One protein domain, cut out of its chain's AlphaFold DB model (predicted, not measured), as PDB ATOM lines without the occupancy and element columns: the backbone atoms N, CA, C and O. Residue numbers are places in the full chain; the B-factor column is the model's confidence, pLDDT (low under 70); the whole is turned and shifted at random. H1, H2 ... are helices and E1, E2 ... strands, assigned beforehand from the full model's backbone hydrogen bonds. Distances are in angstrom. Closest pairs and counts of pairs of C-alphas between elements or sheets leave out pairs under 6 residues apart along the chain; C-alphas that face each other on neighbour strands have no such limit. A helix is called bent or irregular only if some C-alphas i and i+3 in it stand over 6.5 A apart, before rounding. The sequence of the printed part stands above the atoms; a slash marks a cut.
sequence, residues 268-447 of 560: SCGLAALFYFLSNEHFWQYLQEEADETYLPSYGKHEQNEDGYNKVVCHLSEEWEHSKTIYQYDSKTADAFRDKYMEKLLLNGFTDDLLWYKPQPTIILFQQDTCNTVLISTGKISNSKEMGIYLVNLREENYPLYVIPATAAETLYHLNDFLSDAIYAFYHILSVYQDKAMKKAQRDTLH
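What this domain is: This is residues 268 to 447 of the 560 residues of an uncharacterized protein of Clostridiaceae bacterium (UniProt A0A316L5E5). A strongly twisted five-stranded sheet forms the core, with helix H2 crossing one face and the long helix H6 packed on the other. H1 packs on H2, away from the sheet, while H3 and H4 pack on H6, whose residues 438 to 447 stick out of the body. The printed part has 180 residues, with six named helices and five named strands in the order H1 H2 E1 H3 H4 E2 E3 E4 E5 H5 H6; the mixed sheet runs E1 E2 E3 E4 E5, and the class is mixed, helices and strands. The whole is compact, with a radius of gyration of the C-alphas of 16.7 A and spans of 51 by 35 by 34 A.

How they stand to each other: E1, residues 325 to 329, and E2, residues 362 to 367, are parallel neighbours, with N 327 and O 364 within hydrogen-bond range at 2.8 A. E2, E3 (residues 373 to 380), E4 (residues 387 to 393) and E5 (residues 401 to 405) form a meander, each strand the antiparallel neighbour of the one before; N 365 and O 374 at 2.9 A, N 388 and O 379 at 2.7 A, and N 389 and O 404 at 2.7 A are within range. H2, residues 307 to 323, and H6, residues 417 to 447, are on opposite faces of the sheet, making three layers, helices on both faces. H2, at a height of 9.1 A over the sheet, runs across the strands, at 89 degrees to E2 on the local plane; their closest C-alphas, Trp 320 and Thr 362, are 5.2 A apart. H1, residues 280 to 290, touches H2 at a steep tilt of 43 degrees, opposite ways, as a helical hairpin; the closest C-alphas, Leu 287 and Cys 314, are 5.3 A apart. H6 comes closest to E2 at the C-alphas of Ala 422 and Leu 365, 6.2 A. H3, residues 331 to 348, touches H6 with residues 334 to 342 alone, about perpendicular at 76 degrees; the closest C-alphas, Ala 334 and Asp 421, are 5.5 A apart. H4, residues 352 to 355, touches residues 430 to 434 of H6 alone, closest at the C-alphas of Leu 354 and Leu 430, 6.2 A. E1, H3, H4 and E2 form a strand-helix-strand unit, two parallel strands joined through helices, with a right-handed crossover. H5, residues 409 to 414, touches residues 345 to 348 of H3 alone, closest at the C-alphas of Ala 409 and Leu 346, 4.6 A, and only grazes the sheet with residues 410 to 412. Every O i to N i+4 pair is within range in H1 and H6, against 11 of 13 in H2, 12 of 14 in H3 and 0 of 2 in H5, which has 3 of 3 O i to N i+3 pairs; H4 is too short for an i+4 pair.

Where its parts are: H1 begins at C-alpha 280, (358.353, 292.440, 557.290). H2 is 25.5 A long, E3 22.9 A and H3 24.3 A; H3 is irregular, with C-alphas 340 and 343 7.6 A apart, and has a kink of 48 degrees near residue 341. H6 is 44.9 A long and ends at C-alpha 447, (356.715, 298.514, 510.337).

The domain as a whole: The two C-alphas farthest apart, those of Asn 305 and His 447, are 55.1 A apart. The printed part has no cut, and the link from H1 to H2, 16 residues, is long. Mean pLDDT of the printed part is 84.3; residues 300 to 307, 409 to 414 and 443 to 447 are under 70.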
ATOM      1  N   SER A 268     359.549 302.737 551.409       76.94
ATOM      2  CA  SER A 268     360.819 302.003 551.495       76.94
ATOM      3  C   SER A 268     360.683 300.712 552.305       76.94
ATOM      4  O   SER A 268     361.253 299.695 551.912       76.94
ATOM      5  N   CYS A 269     359.885 300.729 553.376       76.94
ATOM      6  CA  CYS A 269     359.609 299.557 554.204       76.94
ATOM      7  C   CYS A 269     358.439 298.698 553.704       76.94
ATOM      8  O   CYS A 269     358.298 297.560 554.135       76.94
ATOM      9  N   GLY A 270     357.621 299.198 552.771       86.06
ATOM     10  CA  GLY A 270     356.402 298.520 552.322       86.06
ATOM     11  C   GLY A 270     355.195 298.796 553.224       86.06
ATOM     12  O   GLY A 270     355.171 299.751 553.999       86.06
ATOM     13  N   LEU A 271     354.161 297.971 553.094       89.75
ATOM     14  CA  LEU A 271     352.893 298.069 553.811       89.75
ATOM     15  C   LEU A 271     352.989 297.638 555.273       89.75
ATOM     16  O   LEU A 271     352.102 298.017 556.030       89.75
ATOM     17  N   ALA A 272     354.041 296.928 555.695       89.56
ATOM     18  CA  ALA A 272     354.176 296.437 557.070       89.56
ATOM     19  C   ALA A 272     353.914 297.540 558.109       89.56
ATOM     20  O   ALA A 272     353.051 297.389 558.971       89.56
ATOM     21  N   ALA A 273     354.547 298.707 557.955       87.00
ATOM     22  CA  ALA A 273     354.352 299.834 558.864       87.00
ATOM     23  C   ALA A 273     352.929 300.430 558.817       87.00
ATOM     24  O   ALA A 273     352.434 300.911 559.837       87.00
ATOM     25  N   LEU A 274     352.250 300.395 557.661       88.38
ATOM     26  CA  LEU A 274     350.848 300.825 557.538       88.38
ATOM     27  C   LEU A 274     349.875 299.815 558.163       88.38
ATOM     28  O   LEU A 274     348.809 300.222 558.617       88.38
ATOM     29  N   PHE A 275     350.260 298.537 558.218       89.62
ATOM     30  CA  PHE A 275     349.552 297.434 558.879       89.62
ATOM     31  C   PHE A 275     349.989 297.198 560.331       89.62
ATOM     32  O   PHE A 275     349.589 296.216 560.950       89.62
ATOM     33  N   TYR A 276     350.770 298.125 560.886       90.38
ATOM     34  CA  TYR A 276     351.263 298.087 562.258       90.38
ATOM     35  C   TYR A 276     352.185 296.900 562.580       90.38
ATOM     36  O   TYR A 276     352.093 296.306 563.652       90.38
ATOM     37  N   PHE A 277     353.108 296.571 561.681       91.44
ATOM     38  CA  PHE A 277     354.179 295.603 561.918       91.44
ATOM     39  C   PHE A 277     355.557 296.268 561.852       91.44
ATOM     40  O   PHE A 277     355.827 297.086 560.971       91.44
ATOM     41  N   LEU A 278     356.437 295.881 562.776       89.62
ATOM     42  CA  LEU A 278     357.858 296.225 562.782       89.62
ATOM     43  C   LEU A 278     358.684 295.254 561.942       89.62
ATOM     44  O   LEU A 278     359.724 295.642 561.434       89.62
ATOM     45  N   SER A 279     358.279 293.994 561.823       87.62
ATOM     46  CA  SER A 279     358.963 293.009 560.987       87.62
ATOM     47  C   SER A 279     358.195 292.777 559.696       87.62
ATOM     48  O   SER A 279     357.013 292.426 559.710       87.62
ATOM     49  N   ASN A 280     358.900 292.877 558.570       83.62
ATOM     50  CA  ASN A 280     358.353 292.440 557.290       83.62
ATOM     51  C   ASN A 280     358.048 290.938 557.295       83.62
ATOM     52  O   ASN A 280     357.057 290.526 556.709       83.62
ATOM     53  N   GLU A 281     358.854 290.118 557.973       86.25
ATOM     54  CA  GLU A 281     358.625 288.672 558.056       86.25
ATOM     55  C   GLU A 281     357.319 288.350 558.793       86.25
ATOM     56  O   GLU A 281     356.503 287.583 558.285       86.25
ATOM     57  N   HIS A 282     357.081 288.978 559.949       89.12
ATOM     58  CA  HIS A 282     355.831 288.784 560.689       89.12
ATOM     59  C   HIS A 282     354.624 289.294 559.898       89.12
ATOM     60  O   HIS A 282     353.572 288.658 559.903       89.12
ATOM     61  N   PHE A 283     354.777 290.413 559.180       90.62
ATOM     62  CA  PHE A 283     353.731 290.911 558.292       90.62
ATOM     63  C   PHE A 283     353.410 289.912 557.173       90.62
ATOM     64  O   PHE A 283     352.242 289.627 556.929       90.62
ATOM     65  N   TRP A 284     354.422 289.325 556.531       86.88
ATOM     66  CA  TRP A 284     354.220 288.300 555.502       86.88
ATOM     67  C   TRP A 284     353.526 287.049 556.039       86.88
ATOM     68  O   TRP A 284     352.634 286.528 555.375       86.88
ATOM     69  N   GLN A 285     353.902 286.588 557.234       89.38
ATOM     70  CA  GLN A 285     353.232 285.467 557.897       89.38
ATOM     71  C   GLN A 285     351.754 285.787 558.149       89.38
ATOM     72  O   GLN A 285     350.891 284.997 557.779       89.38
ATOM     73  N   TYR A 286     351.459 286.982 558.670       90.81
ATOM     74  CA  TYR A 286     350.087 287.452 558.863       90.81
ATOM     75  C   TYR A 286     349.288 287.471 557.550       90.81
ATOM     76  O   TYR A 286     348.169 286.968 557.506       90.81
ATOM     77  N   LEU A 287     349.863 287.994 556.460       89.25
ATOM     78  CA  LEU A 287     349.191 287.993 555.158       89.25
ATOM     79  C   LEU A 287     348.903 286.571 554.665       89.25
ATOM     80  O   LEU A 287     347.802 286.321 554.196       89.25
ATOM     81  N   GLN A 288     349.852 285.641 554.791       85.62
ATOM     82  CA  GLN A 288     349.677 284.252 554.344       85.62
ATOM     83  C   GLN A 288     348.636 283.479 555.162       85.62
ATOM     84  O   GLN A 288     347.999 282.568 554.634       85.62
ATOM     85  N   GLU A 289     348.483 283.809 556.444       87.94
ATOM     86  CA  GLU A 289     347.494 283.189 557.329       87.94
ATOM     87  C   GLU A 289     346.080 283.739 557.093       87.94
ATOM     88  O   GLU A 289     345.112 282.976 557.131       87.94
ATOM     89  N   GLU A 290     345.960 285.039 556.816       87.69
ATOM     90  CA  GLU A 290     344.671 285.735 556.726       87.69
ATOM     91  C   GLU A 290     344.151 285.919 555.291       87.69
ATOM     92  O   GLU A 290     342.949 286.094 555.091       87.69
ATOM     93  N   ALA A 291     345.009 285.900 554.268       82.81
ATOM     94  CA  ALA A 291     344.582 286.090 552.884       82.81
ATOM     95  C   ALA A 291     343.767 284.896 552.360       82.81
ATOM     96  O   ALA A 291     344.127 283.732 552.518       82.81
ATOM     97  N   ASP A 292     342.668 285.196 551.663       77.81
ATOM     98  CA  ASP A 292     341.850 284.195 550.975       77.81
ATOM     99  C   ASP A 292     341.411 284.725 549.608       77.81
ATOM    100  O   ASP A 292     340.507 285.556 549.498       77.81
ATOM    101  N   GLU A 293     342.037 284.208 548.548       71.50
ATOM    102  CA  GLU A 293     341.727 284.575 547.159       71.50
ATOM    103  C   GLU A 293     340.345 284.082 546.699       71.50
ATOM    104  O   GLU A 293     339.841 284.490 545.648       71.50
ATOM    105  N   THR A 294     339.732 283.153 547.440       77.56
ATOM    106  CA  THR A 294     338.462 282.527 547.053       77.56
ATOM    107  C   THR A 294     337.245 283.309 547.532       77.56
ATOM    108  O   THR A 294     336.155 283.150 546.967       77.56
ATOM    109  N   TYR A 295     337.416 284.178 548.531       81.56
ATOM    110  CA  TYR A 295     336.342 285.022 549.029       81.56
ATOM    111  C   TYR A 295     335.999 286.125 548.019       81.56
ATOM    112  O   TYR A 295     336.849 286.896 547.576       81.56
ATOM    113  N   LEU A 296     334.715 286.228 547.670       81.81
ATOM    114  CA  LEU A 296     334.207 287.262 546.772       81.81
ATOM    115  C   LEU A 296     333.440 288.310 547.583       81.81
ATOM    116  O   LEU A 296     332.393 287.979 548.151       81.81
ATOM    117  N   PRO A 297     333.895 289.573 547.621       82.88
ATOM    118  CA  PRO A 297     333.187 290.608 548.352       82.88
ATOM    119  C   PRO A 297     331.907 291.028 547.613       82.88
ATOM    120  O   PRO A 297     331.777 290.874 546.393       82.88
ATOM    121  N   SER A 298     330.940 291.556 548.363       79.06
ATOM    122  CA  SER A 298     329.643 292.000 547.835       79.06
ATOM    123  C   SER A 298     329.620 293.522 547.685       79.06
ATOM    124  O   SER A 298     330.062 294.232 548.581       79.06
ATOM    125  N   TYR A 299     329.047 294.049 546.602       74.38
ATOM    126  CA  TYR A 299     328.779 295.490 546.491       74.38
ATOM    127  C   TYR A 299     327.516 295.882 547.287       74.38
ATOM    128  O   TYR A 299     326.546 295.117 547.324       74.38
ATOM    129  N   GLY A 300     327.514 297.078 547.894       62.78
ATOM    130  CA  GLY A 300     326.337 297.719 548.504       62.78
ATOM    131  C   GLY A 300     326.087 297.406 549.985       62.78
ATOM    132  O   GLY A 300     325.153 297.953 550.570       62.78
ATOM    133  N   LYS A 301     326.910 296.559 550.614       55.72
ATOM    134  CA  LYS A 301     326.890 296.339 552.067       55.72
ATOM    135  C   LYS A 301     327.991 297.162 552.737       55.72
ATOM    136  O   LYS A 301     329.165 296.861 552.578       55.72
ATOM    137  N   HIS A 302     327.599 298.166 553.518       49.84
ATOM    138  CA  HIS A 302     328.483 298.908 554.426       49.84
ATOM    139  C   HIS A 302     328.520 298.255 555.818       49.84
ATOM    140  O   HIS A 302     328.351 298.932 556.828       49.84
ATOM    141  N   GLU A 303     328.681 296.934 555.897       47.69
ATOM    142  CA  GLU A 303     328.916 296.278 557.187       47.69
ATOM    143  C   GLU A 303     330.424 296.119 557.361       47.69
ATOM    144  O   GLU A 303     331.046 295.169 556.893       47.69
ATOM    145  N   GLN A 304     331.016 297.140 557.980       49.59
ATOM    146  CA  GLN A 304     332.369 297.088 558.519       49.59
ATOM    147  C   GLN A 304     332.425 295.915 559.519       49.59
ATOM    148  O   GLN A 304     331.597 295.867 560.426       49.59
ATOM    149  N   ASN A 305     333.380 294.995 559.347       51.41
ATOM    150  CA  ASN A 305     333.626 293.787 560.163       51.41
ATOM    151  C   ASN A 305     332.873 292.485 559.814       51.41
ATOM    152  O   ASN A 305     332.489 291.743 560.719       51.41
ATOM    153  N   GLU A 306     332.746 292.111 558.539       62.44
ATOM    154  CA  GLU A 306     332.731 290.672 558.221       62.44
ATOM    155  C   GLU A 306     334.176 290.200 557.998       62.44
ATOM    156  O   GLU A 306     334.884 290.759 557.163       62.44
ATOM    157  N   ASP A 307     334.589 289.159 558.728       66.12
ATOM    158  CA  ASP A 307     335.881 288.448 558.638       66.12
ATOM    159  C   ASP A 307     336.407 288.317 557.192       66.12
ATOM    160  O   ASP A 307     337.582 288.530 556.923       66.12
ATOM    161  N   GLY A 308     335.512 288.077 556.226       75.81
ATOM    162  CA  GLY A 308     335.856 287.955 554.808       75.81
ATOM    163  C   GLY A 308     336.423 289.215 554.135       75.81
ATOM    164  O   GLY A 308     337.241 289.085 553.230       75.81
ATOM    165  N   TYR A 309     336.062 290.430 554.564       82.75
ATOM    166  CA  TYR A 309     336.624 291.661 553.980       82.75
ATOM    167  C   TYR A 309     338.104 291.832 554.320       82.75
ATOM    168  O   TYR A 309     338.884 292.218 553.449       82.75
ATOM    169  N   ASN A 310     338.502 291.484 555.547       85.88
ATOM    170  CA  ASN A 310     339.906 291.520 555.955       85.88
ATOM    171  C   ASN A 310     340.750 290.555 555.118       85.88
ATOM    172  O   ASN A 310     341.863 290.910 554.738       85.88
ATOM    173  N   LYS A 311     340.198 289.395 554.742       87.69
ATOM    174  CA  LYS A 311     340.880 288.429 553.864       87.69
ATOM    175  C   LYS A 311     341.166 289.001 552.482       87.69
ATOM    176  O   LYS A 311     342.257 288.810 551.950       87.69
ATOM    177  N   VAL A 312     340.217 289.760 551.925       89.06
ATOM    178  CA  VAL A 312     340.427 290.475 550.656       89.06
ATOM    179  C   VAL A 312     341.494 291.547 550.825       89.06
ATOM    180  O   VAL A 312     342.401 291.617 550.008       89.06
ATOM    181  N   VAL A 313     341.429 292.361 551.884       91.56
ATOM    182  CA  VAL A 313     342.452 293.386 552.152       91.56
ATOM    183  C   VAL A 313     343.844 292.755 552.258       91.56
ATOM    184  O   VAL A 313     344.773 293.259 551.633       91.56
ATOM    185  N   CYS A 314     343.985 291.635 552.975       90.94
ATOM    186  CA  CYS A 314     345.253 290.916 553.098       90.94
ATOM    187  C   CYS A 314     345.741 290.394 551.741       90.94
ATOM    188  O   CYS A 314     346.889 290.642 551.381       90.94
ATOM    189  N   HIS A 315     344.864 289.786 550.938       89.81
ATOM    190  CA  HIS A 315     345.213 289.340 549.588       89.81
ATOM    191  C   HIS A 315     345.675 290.498 548.681       89.81
ATOM    192  O   HIS A 315     346.695 290.397 548.002       89.81
ATOM    193  N   LEU A 316     344.973 291.637 548.694       91.56
ATOM    194  CA  LEU A 316     345.368 292.807 547.902       91.56
ATOM    195  C   LEU A 316     346.714 293.384 548.363       91.56
ATOM    196  O   LEU A 316     347.537 293.787 547.536       91.56
ATOM    197  N   SER A 317     346.947 293.426 549.676       92.06
ATOM    198  CA  SER A 317     348.227 293.838 550.250       92.06
ATOM    199  C   SER A 317     349.354 292.896 549.833       92.06
ATOM    200  O   SER A 317     350.423 293.368 549.452       92.06
ATOM    201  N   GLU A 318     349.102 291.586 549.819       88.25
ATOM    202  CA  GLU A 318     350.042 290.569 549.350       88.25
ATOM    203  C   GLU A 318     350.403 290.778 547.870       88.25
ATOM    204  O   GLU A 318     351.582 290.866 547.518       88.25
ATOM    205  N   GLU A 319     349.410 290.936 546.988       86.19
ATOM    206  CA  GLU A 319     349.642 291.227 545.567       86.19
ATOM    207  C   GLU A 319     350.455 292.514 545.368       86.19
ATOM    208  O   GLU A 319     351.323 292.605 544.485       86.19
ATOM    209  N   TRP A 320     350.172 293.541 546.172       89.50
ATOM    210  CA  TRP A 320     350.911 294.789 546.094       89.50
ATOM    211  C   TRP A 320     352.350 294.627 546.573       89.50
ATOM    212  O   TRP A 320     353.252 295.102 545.889       89.50
ATOM    213  N   GLU A 321     352.595 293.928 547.677       85.56
ATOM    214  CA  GLU A 321     353.942 293.690 548.203       85.56
ATOM    215  C   GLU A 321     354.857 292.958 547.206       85.56
ATOM    216  O   GLU A 321     356.068 293.189 547.185       85.56
ATOM    217  N   HIS A 322     354.294 292.147 546.307       81.25
ATOM    218  CA  HIS A 322     355.047 291.527 545.213       81.25
ATOM    219  C   HIS A 322     355.441 292.516 544.100       81.25
ATOM    220  O   HIS A 322     356.471 292.343 543.443       81.25
ATOM    221  N   SER A 323     354.632 293.552 543.849       79.44
ATOM    222  CA  SER A 323     354.814 294.478 542.717       79.44
ATOM    223  C   SER A 323     355.361 295.862 543.101       79.44
ATOM    224  O   SER A 323     355.916 296.560 542.243       79.44
ATOM    225  N   LYS A 324     355.171 296.273 544.362       84.50
ATOM    226  CA  LYS A 324     355.546 297.545 545.012       84.50
ATOM    227  C   LYS A 324     355.453 298.748 544.086       84.50
ATOM    228  O   LYS A 324     356.399 299.521 543.914       84.50
ATOM    229  N   THR A 325     354.315 298.882 543.410       86.38
ATOM    230  CA  THR A 325     354.093 299.947 542.430       86.38
ATOM    231  C   THR A 325     353.221 301.049 543.021       86.38
ATOM    232  O   THR A 325     352.104 300.792 543.474       86.38
ATOM    233  N   ILE A 326     353.723 302.284 542.975       93.25
ATOM    234  CA  ILE A 326     353.036 303.471 543.493       93.25
ATOM    235  C   ILE A 326     352.886 304.495 542.374       93.25
ATOM    236  O   ILE A 326     353.851 304.814 541.677       93.25
ATOM    237  N   TYR A 327     351.683 305.037 542.223       95.38
ATOM    238  CA  TYR A 327     351.399 306.171 541.355       95.38
ATOM    239  C   TYR A 327     351.048 307.376 542.215       95.38
ATOM    240  O   TYR A 327     350.082 307.332 542.975       95.38
ATOM    241  N   GLN A 328     351.828 308.446 542.092       95.56
ATOM    242  CA  GLN A 328     351.676 309.643 542.906       95.56
ATOM    243  C   GLN A 328     351.192 310.849 542.098       95.56
ATOM    244  O   GLN A 328     351.496 310.981 540.908       95.56
ATOM    245  N   TYR A 329     350.413 311.708 542.751       95.62
ATOM    246  CA  TYR A 329     349.833 312.930 542.189       95.62
ATOM    247  C   TYR A 329     349.513 313.948 543.293       95.62
ATOM    248  O   TYR A 329     349.515 313.605 544.469       95.62
ATOM    249  N   ASP A 330     349.233 315.194 542.920       94.88
ATOM    250  CA  ASP A 330     348.764 316.256 543.821       94.88
ATOM    251  C   ASP A 330     347.271 316.564 543.594       94.88
ATOM    252  O   ASP A 330     346.687 316.143 542.587       94.88
ATOM    253  N   SER A 331     346.638 317.327 544.495       94.12
ATOM    254  CA  SER A 331     345.223 317.719 544.341       94.12
ATOM    255  C   SER A 331     344.940 318.451 543.028       94.12
ATOM    256  O   SER A 331     343.917 318.222 542.393       94.12
ATOM    257  N   LYS A 332     345.879 319.272 542.541       94.75
ATOM    258  CA  LYS A 332     345.723 319.968 541.255       94.75
ATOM    259  C   LYS A 332     345.620 318.991 540.080       94.75
ATOM    260  O   LYS A 332     344.891 319.225 539.115       94.75
ATOM    261  N   THR A 333     346.393 317.915 540.124       95.31
ATOM    262  CA  THR A 333     346.354 316.856 539.122       95.31
ATOM    263  C   THR A 333     345.086 316.018 539.270       95.31
ATOM    264  O   THR A 333     344.506 315.648 538.249       95.31
ATOM    265  N   ALA A 334     344.617 315.787 540.500       94.38
ATOM    266  CA  ALA A 334     343.328 315.150 540.764       94.38
ATOM    267  C   ALA A 334     342.161 315.941 540.145       94.38
ATOM    268  O   ALA A 334     341.379 315.363 539.389       94.38
ATOM    269  N   ASP A 335     342.117 317.265 540.334       94.00
ATOM    270  CA  ASP A 335     341.125 318.150 539.705       94.00
ATOM    271  C   ASP A 335     341.165 318.040 538.174       94.00
ATOM    272  O   ASP A 335     340.143 317.863 537.512       94.00
ATOM    273  N   ALA A 336     342.368 318.045 537.589       95.75
ATOM    274  CA  ALA A 336     342.529 317.890 536.145       95.75
ATOM    275  C   ALA A 336     342.054 316.517 535.629       95.75
ATOM    276  O   ALA A 336     341.629 316.404 534.475       95.75
ATOM    277  N   PHE A 337     342.150 315.459 536.439       95.25
ATOM    278  CA  PHE A 337     341.589 314.150 536.103       95.25
ATOM    279  C   PHE A 337     340.073 314.139 536.229       95.25
ATOM    280  O   PHE A 337     339.408 313.639 535.320       95.25
ATOM    281  N   ARG A 338     339.534 314.731 537.296       92.56
ATOM    282  CA  ARG A 338     338.096 314.894 537.510       92.56
ATOM    283  C   ARG A 338     337.454 315.595 536.315       92.56
ATOM    284  O   ARG A 338     336.599 315.002 535.663       92.56
ATOM    285  N   ASP A 339     337.955 316.766 535.927       93.88
ATOM    286  CA  ASP A 339     337.447 317.532 534.779       93.88
ATOM    287  C   ASP A 339     337.480 316.735 533.466       93.88
ATOM    288  O   ASP A 339     336.617 316.878 532.600       93.88
ATOM    289  N   LYS A 340     338.491 315.880 533.298       94.06
ATOM    290  CA  LYS A 340     338.714 315.126 532.061       94.06
ATOM    291  C   LYS A 340     337.896 313.837 531.970       94.06
ATOM    292  O   LYS A 340     337.578 313.404 530.857       94.06
ATOM    293  N   TYR A 341     337.638 313.182 533.100       91.81
ATOM    294  CA  TYR A 341     337.124 311.812 533.136       91.81
ATOM    295  C   TYR A 341     335.763 311.667 533.813       91.81
ATOM    296  O   TYR A 341     335.082 310.696 533.501       91.81
ATOM    297  N   MET A 342     335.328 312.617 534.650       89.69
ATOM    298  CA  MET A 342     334.070 312.523 535.403       89.69
ATOM    299  C   MET A 342     332.873 312.203 534.503       89.69
ATOM    300  O   MET A 342     332.191 311.210 534.732       89.69
ATOM    301  N   GLU A 343     332.652 312.971 533.433       88.25
ATOM    302  CA  GLU A 343     331.522 312.740 532.520       88.25
ATOM    303  C   GLU A 343     331.592 311.357 531.849       88.25
ATOM    304  O   GLU A 343     330.597 310.640 531.770       88.25
ATOM    305  N   LYS A 344     332.783 310.928 531.412       87.25
ATOM    306  CA  LYS A 344     332.961 309.622 530.756       87.25
ATOM    307  C   LYS A 344     332.692 308.460 531.702       87.25
ATOM    308  O   LYS A 344     332.094 307.475 531.272       87.25
ATOM    309  N   LEU A 345     333.147 308.587 532.946       87.88
ATOM    310  CA  LEU A 345     332.990 307.578 533.989       87.88
ATOM    311  C   LEU A 345     331.530 307.510 534.453       87.88
ATOM    312  O   LEU A 345     331.007 306.415 534.623       87.88
ATOM    313  N   LEU A 346     330.841 308.654 534.539       85.44
ATOM    314  CA  LEU A 346     329.408 308.712 534.840       85.44
ATOM    315  C   LEU A 346     328.525 308.141 533.720       85.44
ATOM    316  O   LEU A 346     327.456 307.605 533.989       85.44
ATOM    317  N   LEU A 347     328.941 308.255 532.458       84.75
ATOM    318  CA  LEU A 347     328.155 307.747 531.331       84.75
ATOM    319  C   LEU A 347     328.417 306.269 531.024       84.75
ATOM    320  O   LEU A 347     327.498 305.568 530.614       84.75
ATOM    321  N   ASN A 348     329.662 305.805 531.168       83.06
ATOM    322  CA  ASN A 348     330.083 304.494 530.657       83.06
ATOM    323  C   ASN A 348     330.740 303.587 531.706       83.06
ATOM    324  O   ASN A 348     331.053 302.440 531.391       83.06
ATOM    325  N   GLY A 349     331.010 304.095 532.911       86.88
ATOM    326  CA  GLY A 349     331.853 303.412 533.888       86.88
ATOM    327  C   GLY A 349     333.249 303.086 533.339       86.88
ATOM    328  O   GLY A 349     333.782 303.753 532.442       86.88
ATOM    329  N   PHE A 350     333.841 302.032 533.884       88.62
ATOM    330  CA  PHE A 350     335.007 301.358 533.332       88.62
ATOM    331  C   PHE A 350     334.543 300.301 532.333       88.62
ATOM    332  O   PHE A 350     333.925 299.307 532.709       88.62
ATOM    333  N   THR A 351     334.863 300.491 531.055       84.00
ATOM    334  CA  THR A 351     334.600 299.457 530.052       84.00
ATOM    335  C   THR A 351     335.512 298.254 530.286       84.00
ATOM    336  O   THR A 351     336.677 298.423 530.656       84.00
ATOM    337  N   ASP A 352     335.018 297.042 530.022       80.25
ATOM    338  CA  ASP A 352     335.815 295.814 530.166       80.25
ATOM    339  C   ASP A 352     337.142 295.920 529.401       80.25
ATOM    340  O   ASP A 352     338.199 295.612 529.949       80.25
ATOM    341  N   ASP A 353     337.095 296.457 528.175       83.88
ATOM    342  CA  ASP A 353     338.255 296.716 527.314       83.88
ATOM    343  C   ASP A 353     339.317 297.602 527.989       83.88
ATOM    344  O   ASP A 353     340.514 297.383 527.803       83.88
ATOM    345  N   LEU A 354     338.902 298.596 528.778       84.69
ATOM    346  CA  LEU A 354     339.810 299.513 529.463       84.69
ATOM    347  C   LEU A 354     340.534 298.829 530.632       84.69
ATOM    348  O   LEU A 354     341.719 299.085 530.854       84.69
ATOM    349  N   LEU A 355     339.852 297.932 531.350       85.94
ATOM    350  CA  LEU A 355     340.414 297.222 532.505       85.94
ATOM    351  C   LEU A 355     341.565 296.273 532.131       85.94
ATOM    352  O   LEU A 355     342.440 296.023 532.962       85.94
ATOM    353  N   TRP A 356     341.635 295.806 530.878       83.88
ATOM    354  CA  TRP A 356     342.761 295.001 530.376       83.88
ATOM    355  C   TRP A 356     344.100 295.737 530.384       83.88
ATOM    356  O   TRP A 356     345.150 295.099 530.358       83.88
ATOM    357  N   TYR A 357     344.080 297.070 530.415       83.62
ATOM    358  CA  TYR A 357     345.289 297.889 530.397       83.62
ATOM    359  C   TYR A 357     345.836 298.182 531.797       83.62
ATOM    360  O   TYR A 357     346.711 299.045 531.932       83.62
ATOM    361  N   LYS A 358     345.358 297.485 532.844       82.38
ATOM    362  CA  LYS A 358     345.940 297.645 534.179       82.38
ATOM    363  C   LYS A 358     347.395 297.158 534.183       82.38
ATOM    364  O   LYS A 358     347.684 296.079 533.665       82.38
ATOM    365  N   PRO A 359     348.327 297.939 534.752       78.00
ATOM    366  CA  PRO A 359     349.747 297.610 534.701       78.00
ATOM    367  C   PRO A 359     350.142 296.494 535.675       78.00
ATOM    368  O   PRO A 359     351.081 295.762 535.382       78.00
ATOM    369  N   GLN A 360     349.461 296.386 536.819       85.12
ATOM    370  CA  GLN A 360     349.692 295.378 537.860       85.12
ATOM    371  C   GLN A 360     348.359 294.927 538.475       85.12
ATOM    372  O   GLN A 360     347.388 295.686 538.376       85.12
ATOM    373  N   PRO A 361     348.295 293.732 539.102       82.56
ATOM    374  CA  PRO A 361     347.123 293.242 539.829       82.56
ATOM    375  C   PRO A 361     346.564 294.265 540.815       82.56
ATOM    376  O   PRO A 361     345.430 294.715 540.642       82.56
ATOM    377  N   THR A 362     347.420 294.727 541.721       90.25
ATOM    378  CA  THR A 362     347.098 295.737 542.720       90.25
ATOM    379  C   THR A 362     348.127 296.867 542.664       90.25
ATOM    380  O   THR A 362     349.322 296.635 542.478       90.25
ATOM    381  N   ILE A 363     347.666 298.113 542.775       92.94
ATOM    382  CA  ILE A 363     348.508 299.318 542.760       92.94
ATOM    383  C   ILE A 363     348.149 300.234 543.927       92.94
ATOM    384  O   ILE A 363     347.023 300.199 544.417       92.94
ATOM    385  N   ILE A 364     349.078 301.105 544.322       95.56
ATOM    386  CA  ILE A 364     348.780 302.200 545.252       95.56
ATOM    387  C   ILE A 364     348.695 303.520 544.500       95.56
ATOM    388  O   ILE A 364     349.553 303.843 543.675       95.56
ATOM    389  N   LEU A 365     347.668 304.288 544.840       96.50
ATOM    390  CA  LEU A 365     347.491 305.679 544.472       96.50
ATOM    391  C   LEU A 365     347.794 306.559 545.686       96.50
ATOM    392  O   LEU A 365     347.160 306.422 546.732       96.50
ATOM    393  N   PHE A 366     348.788 307.436 545.545       95.19
ATOM    394  CA  PHE A 366     349.274 308.298 546.616       95.19
ATOM    395  C   PHE A 366     349.091 309.778 546.268       95.19
ATOM    396  O   PHE A 366     349.722 310.292 545.342       95.19
ATOM    397  N   GLN A 367     348.251 310.476 547.025       93.75
ATOM    398  CA  GLN A 367     348.055 311.915 546.877       93.75
ATOM    399  C   GLN A 367     349.023 312.658 547.807       93.75
ATOM    400  O   GLN A 367     348.928 312.551 549.029       93.75
ATOM    401  N   GLN A 368     349.990 313.372 547.234       90.19
ATOM    402  CA  GLN A 368     351.186 313.847 547.937       90.19
ATOM    403  C   GLN A 368     350.902 314.918 548.991       90.19
ATOM    404  O   GLN A 368     351.537 314.933 550.040       90.19
ATOM    405  N   ASP A 369     349.965 315.816 548.712       88.69
ATOM    406  CA  ASP A 369     349.646 316.975 549.544       88.69
ATOM    407  C   ASP A 369     348.678 316.650 550.685       88.69
ATOM    408  O   ASP A 369     348.777 317.232 551.762       88.69
ATOM    409  N   THR A 370     347.778 315.688 550.485       86.00
ATOM    410  CA  THR A 370     346.849 315.212 551.524       86.00
ATOM    411  C   THR A 370     347.337 313.954 552.240       86.00
ATOM    412  O   THR A 370     346.742 313.544 553.234       86.00
ATOM    413  N   CYS A 371     348.412 313.329 551.750       86.06
ATOM    414  CA  CYS A 371     348.939 312.042 552.213       86.06
ATOM    415  C   CYS A 371     347.956 310.859 552.080       86.06
ATOM    416  O   CYS A 371     348.193 309.792 552.671       86.06
ATOM    417  N   ASN A 372     346.873 311.015 551.305       88.50
ATOM    418  CA  ASN A 372     345.900 309.950 551.069       88.50
ATOM    419  C   ASN A 372     346.572 308.793 550.329       88.50
ATOM    420  O   ASN A 372     347.278 308.992 549.340       88.50
ATOM    421  N   THR A 373     346.366 307.575 550.826       92.69
ATOM    422  CA  THR A 373     346.988 306.360 550.289       92.69
ATOM    423  C   THR A 373     345.899 305.323 550.059       92.69
ATOM    424  O   THR A 373     345.322 304.809 551.015       92.69
ATOM    425  N   VAL A 374     345.602 305.044 548.790       95.06
ATOM    426  CA  VAL A 374     344.515 304.142 548.396       95.06
ATOM    427  C   VAL A 374     345.086 302.956 547.633       95.06
ATOM    428  O   VAL A 374     345.758 303.127 546.616       95.06
ATOM    429  N   LEU A 375     344.801 301.753 548.121       95.25
ATOM    430  CA  LEU A 375     345.075 300.506 547.419       95.25
ATOM    431  C   LEU A 375     343.942 300.249 546.423       95.25
ATOM    432  O   LEU A 375     342.774 300.281 546.811       95.25
ATOM    433  N   ILE A 376     344.270 300.006 545.154       94.88
ATOM    434  CA  ILE A 376     343.284 299.746 544.100       94.88
ATOM    435  C   ILE A 376     343.578 298.428 543.404       94.88
ATOM    436  O   ILE A 376     344.696 298.197 542.935       94.88
ATOM    437  N   SER A 377     342.537 297.611 543.262       92.44
ATOM    438  CA  SER A 377     342.560 296.376 542.481       92.44
ATOM    439  C   SER A 377     341.246 296.156 541.733       92.44
ATOM    440  O   SER A 377     340.306 296.949 541.821       92.44
ATOM    441  N   THR A 378     341.189 295.077 540.956       90.25
ATOM    442  CA  THR A 378     340.002 294.659 540.212       90.25
ATOM    443  C   THR A 378     339.746 293.170 540.399       90.25
ATOM    444  O   THR A 378     340.661 292.364 540.235       90.25
ATOM    445  N   GLY A 379     338.502 292.791 540.694       87.19
ATOM    446  CA  GLY A 379     338.131 291.401 540.982       87.19
ATOM    447  C   GLY A 379     336.654 291.104 540.734       87.19
ATOM    448  O   GLY A 379     335.912 291.960 540.265       87.19
ATOM    449  N   LYS A 380     336.208 289.875 541.003       87.81
ATOM    450  CA  LYS A 380     334.800 289.472 540.817       87.81
ATOM    451  C   LYS A 380     333.949 289.851 542.028       87.81
ATOM    452  O   LYS A 380     334.391 289.715 543.160       87.81
ATOM    453  N   ILE A 381     332.705 290.259 541.817       86.12
ATOM    454  CA  ILE A 381     331.779 290.567 542.917       86.12
ATOM    455  C   ILE A 381     330.851 289.364 543.142       86.12
ATOM    456  O   ILE A 381     330.394 288.755 542.180       86.12
ATOM    457  N   SER A 382     330.551 289.003 544.390       83.38
ATOM    458  CA  SER A 382     329.699 287.840 544.709       83.38
ATOM    459  C   SER A 382     328.278 287.936 544.132       83.38
ATOM    460  O   SER A 382     327.698 286.936 543.707       83.38
ATOM    461  N   ASN A 383     327.710 289.144 544.114       77.00
ATOM    462  CA  ASN A 383     326.329 289.432 543.735       77.00
ATOM    463  C   ASN A 383     326.193 290.046 542.330       77.00
ATOM    464  O   ASN A 383     325.095 290.457 541.956       77.00
ATOM    465  N   SER A 384     327.271 290.079 541.537       76.88
ATOM    466  CA  SER A 384     327.250 290.556 540.151       76.88
ATOM    467  C   SER A 384     328.064 289.645 539.232       76.88
ATOM    468  O   SER A 384     329.009 288.982 539.644       76.88
ATOM    469  N   LYS A 385     327.697 289.604 537.948       77.25
ATOM    470  CA  LYS A 385     328.523 288.964 536.908       77.25
ATOM    471  C   LYS A 385     329.636 289.885 536.401       77.25
ATOM    472  O   LYS A 385     330.469 289.443 535.616       77.25
ATOM    473  N   GLU A 386     329.611 291.145 536.813       79.81
ATOM    474  CA  GLU A 386     330.543 292.181 536.388       79.81
ATOM    475  C   GLU A 386     331.827 292.163 537.224       79.81
ATOM    476  O   GLU A 386     331.873 291.635 538.342       79.81
ATOM    477  N   MET A 387     332.877 292.772 536.674       86.06
ATOM    478  CA  MET A 387     334.086 293.081 537.431       86.06
ATOM    479  C   MET A 387     333.813 294.228 538.406       86.06
ATOM    480  O   MET A 387     333.099 295.179 538.093       86.06
ATOM    481  N   GLY A 388     334.410 294.141 539.586       88.25
ATOM    482  CA  GLY A 388     334.442 295.189 540.587       88.25
ATOM    483  C   GLY A 388     335.791 295.889 540.640       88.25
ATOM    484  O   GLY A 388     336.830 295.279 540.383       88.25
ATOM    485  N   ILE A 389     335.755 297.164 541.001       90.94
ATOM    486  CA  ILE A 389     336.893 297.953 541.454       90.94
ATOM    487  C   ILE A 389     336.913 297.877 542.976       90.94
ATOM    488  O   ILE A 389     335.916 298.188 543.631       90.94
ATOM    489  N   TYR A 390     338.035 297.442 543.527       91.62
ATOM    490  CA  TYR A 390     338.264 297.358 544.963       91.62
ATOM    491  C   TYR A 390     339.134 298.531 545.384       91.62
ATOM    492  O   TYR A 390     340.178 298.758 544.774       91.62
ATOM    493  N   LEU A 391     338.708 299.263 546.411       92.31
ATOM    494  CA  LEU A 391     339.440 300.388 546.983       92.31
ATOM    495  C   LEU A 391     339.617 300.150 548.477       92.31
ATOM    496  O   LEU A 391     338.630 299.944 549.178       92.31
ATOM    497  N   VAL A 392     340.845 300.233 548.973       92.12
ATOM    498  CA  VAL A 392     341.126 300.202 550.413       92.12
ATOM    499  C   VAL A 392     341.795 301.507 550.798       92.12
ATOM    500  O   VAL A 392     342.844 301.852 550.248       92.12
ATOM    501  N   ASN A 393     341.202 302.239 551.742       89.88
ATOM    502  CA  ASN A 393     341.874 303.393 552.327       89.88
ATOM    503  C   ASN A 393     342.858 302.919 553.403       89.88
ATOM    504  O   ASN A 393     342.446 302.492 554.478       89.88
ATOM    505  N   LEU A 394     344.159 303.036 553.129       89.19
ATOM    506  CA  LEU A 394     345.215 302.591 554.042       89.19
ATOM    507  C   LEU A 394     345.488 303.576 555.193       89.19
ATOM    508  O   LEU A 394     346.330 303.308 556.046       89.19
ATOM    509  N   ARG A 395     344.813 304.735 555.218       81.00
ATOM    510  CA  ARG A 395     344.927 305.734 556.296       81.00
ATOM    511  C   ARG A 395     343.814 305.645 557.337       81.00
ATOM    512  O   ARG A 395     343.966 306.223 558.411       81.00
ATOM    513  N   GLU A 396     342.712 304.974 557.024       77.31
ATOM    514  CA  GLU A 396     341.612 304.772 557.964       77.31
ATOM    515  C   GLU A 396     341.855 303.538 558.837       77.31
ATOM    516  O   GLU A 396     342.446 302.549 558.403       77.31
ATOM    517  N   GLU A 397     341.384 303.596 560.084       73.25
ATOM    518  CA  GLU A 397     341.394 302.432 560.967       73.25
ATOM    519  C   GLU A 397     340.521 301.314 560.380       73.25
ATOM    520  O   GLU A 397     339.475 301.575 559.784       73.25
ATOM    521  N   ASN A 398     340.943 300.061 560.565       79.19
ATOM    522  CA  ASN A 398     340.282 298.856 560.042       79.19
ATOM    523  C   ASN A 398     340.261 298.717 558.508       79.19
ATOM    524  O   ASN A 398     339.569 297.836 558.008       79.19
ATOM    525  N   TYR A 399     341.008 299.548 557.770       86.75
ATOM    526  CA  TYR A 399     341.233 299.399 556.323       86.75
ATOM    527  C   TYR A 399     339.941 299.137 555.525       86.75
ATOM    528  O   TYR A 399     339.798 298.084 554.897       86.75
ATOM    529  N   PRO A 400     338.967 300.065 555.547       85.50
ATOM    530  CA  PRO A 400     337.665 299.829 554.941       85.50
ATOM    531  C   PRO A 400     337.800 299.511 553.447       85.50
ATOM    532  O   PRO A 400     338.368 300.294 552.677       85.50
ATOM    533  N   LEU A 401     337.252 298.359 553.048       87.56
ATOM    534  CA  LEU A 401     337.157 297.942 551.654       87.56
ATOM    535  C   LEU A 401     335.872 298.493 551.030       87.56
ATOM    536  O   LEU A 401     334.763 298.165 551.450       87.56
ATOM    537  N   TYR A 402     336.029 299.261 549.959       87.44
ATOM    538  CA  TYR A 402     334.943 299.697 549.094       87.44
ATOM    539  C   TYR A 402     334.979 298.879 547.810       87.44
ATOM    540  O   TYR A 402     336.005 298.793 547.135       87.44
ATOM    541  N   VAL A 403     333.842 298.288 547.460       87.62
ATOM    542  CA  VAL A 403     333.681 297.515 546.228       87.62
ATOM    543  C   VAL A 403     332.695 298.234 545.336       87.62
ATOM    544  O   VAL A 403     331.584 298.511 545.766       87.62
ATOM    545  N   ILE A 404     333.090 298.521 544.100       87.06
ATOM    546  CA  ILE A 404     332.287 299.262 543.126       87.06
ATOM    547  C   ILE A 404     332.143 298.423 541.858       87.06
ATOM    548  O   ILE A 404     333.163 298.022 541.304       87.06
ATOM    549  N   PRO A 405     330.931 298.164 541.341       87.12
ATOM    550  CA  PRO A 405     330.776 297.541 540.032       87.12
ATOM    551  C   PRO A 405     331.359 298.449 538.944       87.12
ATOM    552  O   PRO A 405     331.074 299.643 538.908       87.12
ATOM    553  N   ALA A 406     332.164 297.886 538.041       85.75
ATOM    554  CA  ALA A 406     332.898 298.640 537.024       85.75
ATOM    555  C   ALA A 406     331.992 299.516 536.140       85.75
ATOM    556  O   ALA A 406     332.379 300.621 535.768       85.75
ATOM    557  N   THR A 407     330.782 299.052 535.832       81.25
ATOM    558  CA  THR A 407     329.811 299.722 534.951       81.25
ATOM    559  C   THR A 407     328.860 300.665 535.700       81.25
ATOM    560  O   THR A 407     328.177 301.473 535.071       81.25
ATOM    561  N   ALA A 408     328.802 300.597 537.036       71.69
ATOM    562  CA  ALA A 408     327.794 301.288 537.836       71.69
ATOM    563  C   ALA A 408     328.235 302.708 538.225       71.69
ATOM    564  O   ALA A 408     328.652 302.970 539.354       71.69
ATOM    565  N   ALA A 409     328.083 303.645 537.293       64.00
ATOM    566  CA  ALA A 409     328.395 305.066 537.457       64.00
ATOM    567  C   ALA A 409     327.789 305.744 538.703       64.00
ATOM    568  O   ALA A 409     328.417 306.619 539.297       64.00
ATOM    569  N   GLU A 410     326.585 305.339 539.117       64.25
ATOM    570  CA  GLU A 410     325.858 305.946 540.244       64.25
ATOM    571  C   GLU A 410     326.571 305.755 541.593       64.25
ATOM    572  O   GLU A 410     326.386 306.531 542.526       64.25
ATOM    573  N   THR A 411     327.441 304.752 541.693       64.44
ATOM    574  CA  THR A 411     328.142 304.410 542.937       64.44
ATOM    575  C   THR A 411     329.248 305.392 543.309       64.44
ATOM    576  O   THR A 411     329.609 305.488 544.480       64.44
ATOM    577  N   LEU A 412     329.726 306.186 542.344       67.81
ATOM    578  CA  LEU A 412     330.714 307.241 542.576       67.81
ATOM    579  C   LEU A 412     330.178 308.343 543.491       67.81
ATOM    580  O   LEU A 412     330.943 308.923 544.251       67.81
ATOM    581  N   TYR A 413     328.866 308.612 543.459       65.62
ATOM    582  CA  TYR A 413     328.242 309.641 544.299       65.62
ATOM    583  C   TYR A 413     328.249 309.295 545.792       65.62
ATOM    584  O   TYR A 413     328.017 310.169 546.625       65.62
ATOM    585  N   HIS A 414     328.483 308.027 546.137       68.94
ATOM    586  CA  HIS A 414     328.545 307.556 547.520       68.94
ATOM    587  C   HIS A 414     329.971 307.501 548.070       68.94
ATOM    588  O   HIS A 414     330.165 307.214 549.252       68.94
ATOM    589  N   LEU A 415     330.967 307.783 547.231       77.69
ATOM    590  CA  LEU A 415     332.349 307.891 547.655       77.69
ATOM    591  C   LEU A 415     332.621 309.295 548.174       77.69
ATOM    592  O   LEU A 415     332.073 310.285 547.696       77.69
ATOM    593  N   ASN A 416     333.517 309.379 549.146       83.06
ATOM    594  CA  ASN A 416     334.100 310.658 549.518       83.06
ATOM    595  C   ASN A 416     335.004 311.193 548.386       83.06
ATOM    596  O   ASN A 416     335.375 310.474 547.446       83.06
ATOM    597  N   ASP A 417     335.372 312.468 548.492       83.69
ATOM    598  CA  ASP A 417     336.145 313.158 547.456       83.69
ATOM    599  C   ASP A 417     337.497 312.480 547.184       83.69
ATOM    600  O   ASP A 417     337.894 312.347 546.029       83.69
ATOM    601  N   PHE A 418     338.175 311.965 548.218       84.88
ATOM    602  CA  PHE A 418     339.497 311.356 548.044       84.88
ATOM    603  C   PHE A 418     339.452 309.997 547.328       84.88
ATOM    604  O   PHE A 418     340.314 309.719 546.492       84.88
ATOM    605  N   LEU A 419     338.459 309.142 547.612       89.12
ATOM    606  CA  LEU A 419     338.271 307.879 546.887       89.12
ATOM    607  C   LEU A 419     337.866 308.152 545.437       89.12
ATOM    608  O   LEU A 419     338.326 307.463 544.527       89.12
ATOM    609  N   SER A 420     337.057 309.188 545.214       89.69
ATOM    610  CA  SER A 420     336.685 309.637 543.871       89.69
ATOM    611  C   SER A 420     337.909 310.093 543.070       89.69
ATOM    612  O   SER A 420     338.089 309.683 541.923       89.69
ATOM    613  N   ASP A 421     338.807 310.866 543.684       92.50
ATOM    614  CA  ASP A 421     340.062 311.299 543.059       92.50
ATOM    615  C   ASP A 421     340.968 310.121 542.692       92.50
ATOM    616  O   ASP A 421     341.536 310.084 541.594       92.50
ATOM    617  N   ALA A 422     341.046 309.116 543.567       94.12
ATOM    618  CA  ALA A 422     341.764 307.876 543.300       94.12
ATOM    619  C   ALA A 422     341.168 307.128 542.087       94.12
ATOM    620  O   ALA A 422     341.899 306.683 541.202       94.12
ATOM    621  N   ILE A 423     339.840 307.065 541.959       93.50
ATOM    622  CA  ILE A 423     339.177 306.488 540.779       93.50
ATOM    623  C   ILE A 423     339.535 307.244 539.495       93.50
ATOM    624  O   ILE A 423     339.856 306.614 538.481       93.50
ATOM    625  N   TYR A 424     339.510 308.581 539.507       93.62
ATOM    626  CA  TYR A 424     339.855 309.372 538.323       93.62
ATOM    627  C   TYR A 424     341.322 309.186 537.917       93.62
ATOM    628  O   TYR A 424     341.627 309.046 536.727       93.62
ATOM    629  N   ALA A 425     342.230 309.116 538.892       95.81
ATOM    630  CA  ALA A 425     343.632 308.790 538.663       95.81
ATOM    631  C   ALA A 425     343.807 307.364 538.105       95.81
ATOM    632  O   ALA A 425     344.572 307.165 537.156       95.81
ATOM    633  N   PHE A 426     343.054 306.381 538.605       95.50
ATOM    634  CA  PHE A 426     343.066 305.023 538.063       95.50
ATOM    635  C   PHE A 426     342.601 304.989 536.602       95.50
ATOM    636  O   PHE A 426     343.292 304.444 535.739       95.50
ATOM    637  N   TYR A 427     341.489 305.656 536.286       94.31
ATOM    638  CA  TYR A 427     340.992 305.774 534.913       94.31
ATOM    639  C   TYR A 427     342.020 306.445 533.988       94.31
ATOM    640  O   TYR A 427     342.219 306.016 532.842       94.31
ATOM    641  N   HIS A 428     342.718 307.477 534.480       95.62
ATOM    642  CA  HIS A 428     343.803 308.129 533.752       95.62
ATOM    643  C   HIS A 428     344.925 307.150 533.395       95.62
ATOM    644  O   HIS A 428     345.358 307.113 532.238       95.62
ATOM    645  N   ILE A 429     345.376 306.348 534.364       95.00
ATOM    646  CA  ILE A 429     346.416 305.334 534.164       95.00
ATOM    647  C   ILE A 429     345.997 304.381 533.045       95.00
ATOM    648  O   ILE A 429     346.717 304.267 532.049       95.00
ATOM    649  N   LEU A 430     344.818 303.765 533.161       92.81
ATOM    650  CA  LEU A 430     344.319 302.809 532.168       92.81
ATOM    651  C   LEU A 430     344.248 303.431 530.769       92.81
ATOM    652  O   LEU A 430     344.750 302.851 529.806       92.81
ATOM    653  N   SER A 431     343.719 304.653 530.666       92.62
ATOM    654  CA  SER A 431     343.611 305.384 529.396       92.62
ATOM    655  C   SER A 431     344.981 305.637 528.757       92.62
ATOM    656  O   SER A 431     345.163 305.457 527.556       92.62
ATOM    657  N   VAL A 432     345.983 306.035 529.550       91.50
ATOM    658  CA  VAL A 432     347.341 306.285 529.042       91.50
ATOM    659  C   VAL A 432     348.007 304.991 528.573       91.50
ATOM    660  O   VAL A 432     348.717 305.004 527.562       91.50
ATOM    661  N   TYR A 433     347.818 303.880 529.287       87.75
ATOM    662  CA  TYR A 433     348.354 302.583 528.872       87.75
ATOM    663  C   TYR A 433     347.648 302.047 527.621       87.75
ATOM    664  O   TYR A 433     348.336 301.569 526.716       87.75
ATOM    665  N   GLN A 434     346.330 302.224 527.509       88.88
ATOM    666  CA  GLN A 434     345.565 301.934 526.296       88.88
ATOM    667  C   GLN A 434     346.090 302.737 525.101       88.88
ATOM    668  O   GLN A 434     346.461 302.155 524.083       88.88
ATOM    669  N   ASP A 435     346.230 304.058 525.234       86.25
ATOM    670  CA  ASP A 435     346.761 304.921 524.174       86.25
ATOM    671  C   ASP A 435     348.173 304.502 523.742       86.25
ATOM    672  O   ASP A 435     348.501 304.501 522.552       86.25
ATOM    673  N   LYS A 436     349.038 304.145 524.702       83.25
ATOM    674  CA  LYS A 436     350.394 303.653 524.422       83.25
ATOM    675  C   LYS A 436     350.361 302.325 523.668       83.25
ATOM    676  O   LYS A 436     351.114 302.173 522.705       83.25
ATOM    677  N   ALA A 437     349.510 301.389 524.079       80.50
ATOM    678  CA  ALA A 437     349.358 300.094 523.425       80.50
ATOM    679  C   ALA A 437     348.811 300.243 521.999       80.50
ATOM    680  O   ALA A 437     349.379 299.673 521.072       80.50
ATOM    681  N   MET A 438     347.796 301.088 521.802       80.00
ATOM    682  CA  MET A 438     347.225 301.379 520.485       80.00
ATOM    683  C   MET A 438     348.242 302.050 519.556       80.00
ATOM    684  O   MET A 438     348.397 301.632 518.411       80.00
ATOM    685  N   LYS A 439     349.005 303.034 520.051       80.81
ATOM    686  CA  LYS A 439     350.094 303.666 519.281       80.81
ATOM    687  C   LYS A 439     351.201 302.679 518.930       80.81
ATOM    688  O   LYS A 439     351.733 302.733 517.823       80.81
ATOM    689  N   LYS A 440     351.560 301.784 519.856       75.19
ATOM    690  CA  LYS A 440     352.542 300.725 519.605       75.19
ATOM    691  C   LYS A 440     352.032 299.761 518.534       75.19
ATOM    692  O   LYS A 440     352.746 299.537 517.571       75.19
ATOM    693  N   ALA A 441     350.793 299.286 518.645       70.94
ATOM    694  CA  ALA A 441     350.182 298.404 517.657       70.94
ATOM    695  C   ALA A 441     350.117 299.057 516.266       70.94
ATOM    696  O   ALA A 441     350.502 298.440 515.282       70.94
ATOM    697  N   GLN A 442     349.714 300.329 516.175       71.38
ATOM    698  CA  GLN A 442     349.733 301.081 514.915       71.38
ATOM    699  C   GLN A 442     351.143 301.177 514.323       71.38
ATOM    700  O   GLN A 442     351.331 300.959 513.128       71.38
ATOM    701  N   ARG A 443     352.144 301.479 515.157       69.19
ATOM    702  CA  ARG A 443     353.546 301.551 514.737       69.19
ATOM    703  C   ARG A 443     354.076 300.193 514.274       69.19
ATOM    704  O   ARG A 443     354.741 300.134 513.246       69.19
ATOM    705  N   ASP A 444     353.776 299.128 515.005       67.69
ATOM    706  CA  ASP A 444     354.189 297.767 514.670       67.69
ATOM    707  C   ASP A 444     353.553 297.334 513.337       67.69
ATOM    708  O   ASP A 444     354.251 296.800 512.483       67.69
ATOM    709  N   THR A 445     352.283 297.677 513.087       61.47
ATOM    710  CA  THR A 445     351.607 297.446 511.796       61.47
ATOM    711  C   THR A 445     352.251 298.226 510.647       61.47
ATOM    712  O   THR A 445     352.458 297.670 509.571       61.47
ATOM    713  N   LEU A 446     352.621 299.494 510.862       59.34
ATOM    714  CA  LEU A 446     353.321 300.303 509.855       59.34
ATOM    715  C   LEU A 446     354.733 299.773 509.546       59.34
ATOM    716  O   LEU A 446     355.222 299.955 508.435       59.34
ATOM    717  N   HIS A 447     355.387 299.114 510.507       56.84
ATOM    718  CA  HIS A 447     356.715 298.514 510.337       56.84
ATOM    719  C   HIS A 447     356.689 297.028 509.935       56.84
ATOM    720  O   HIS A 447     357.738 296.487 509.595       56.84
TER     721      HIS A 447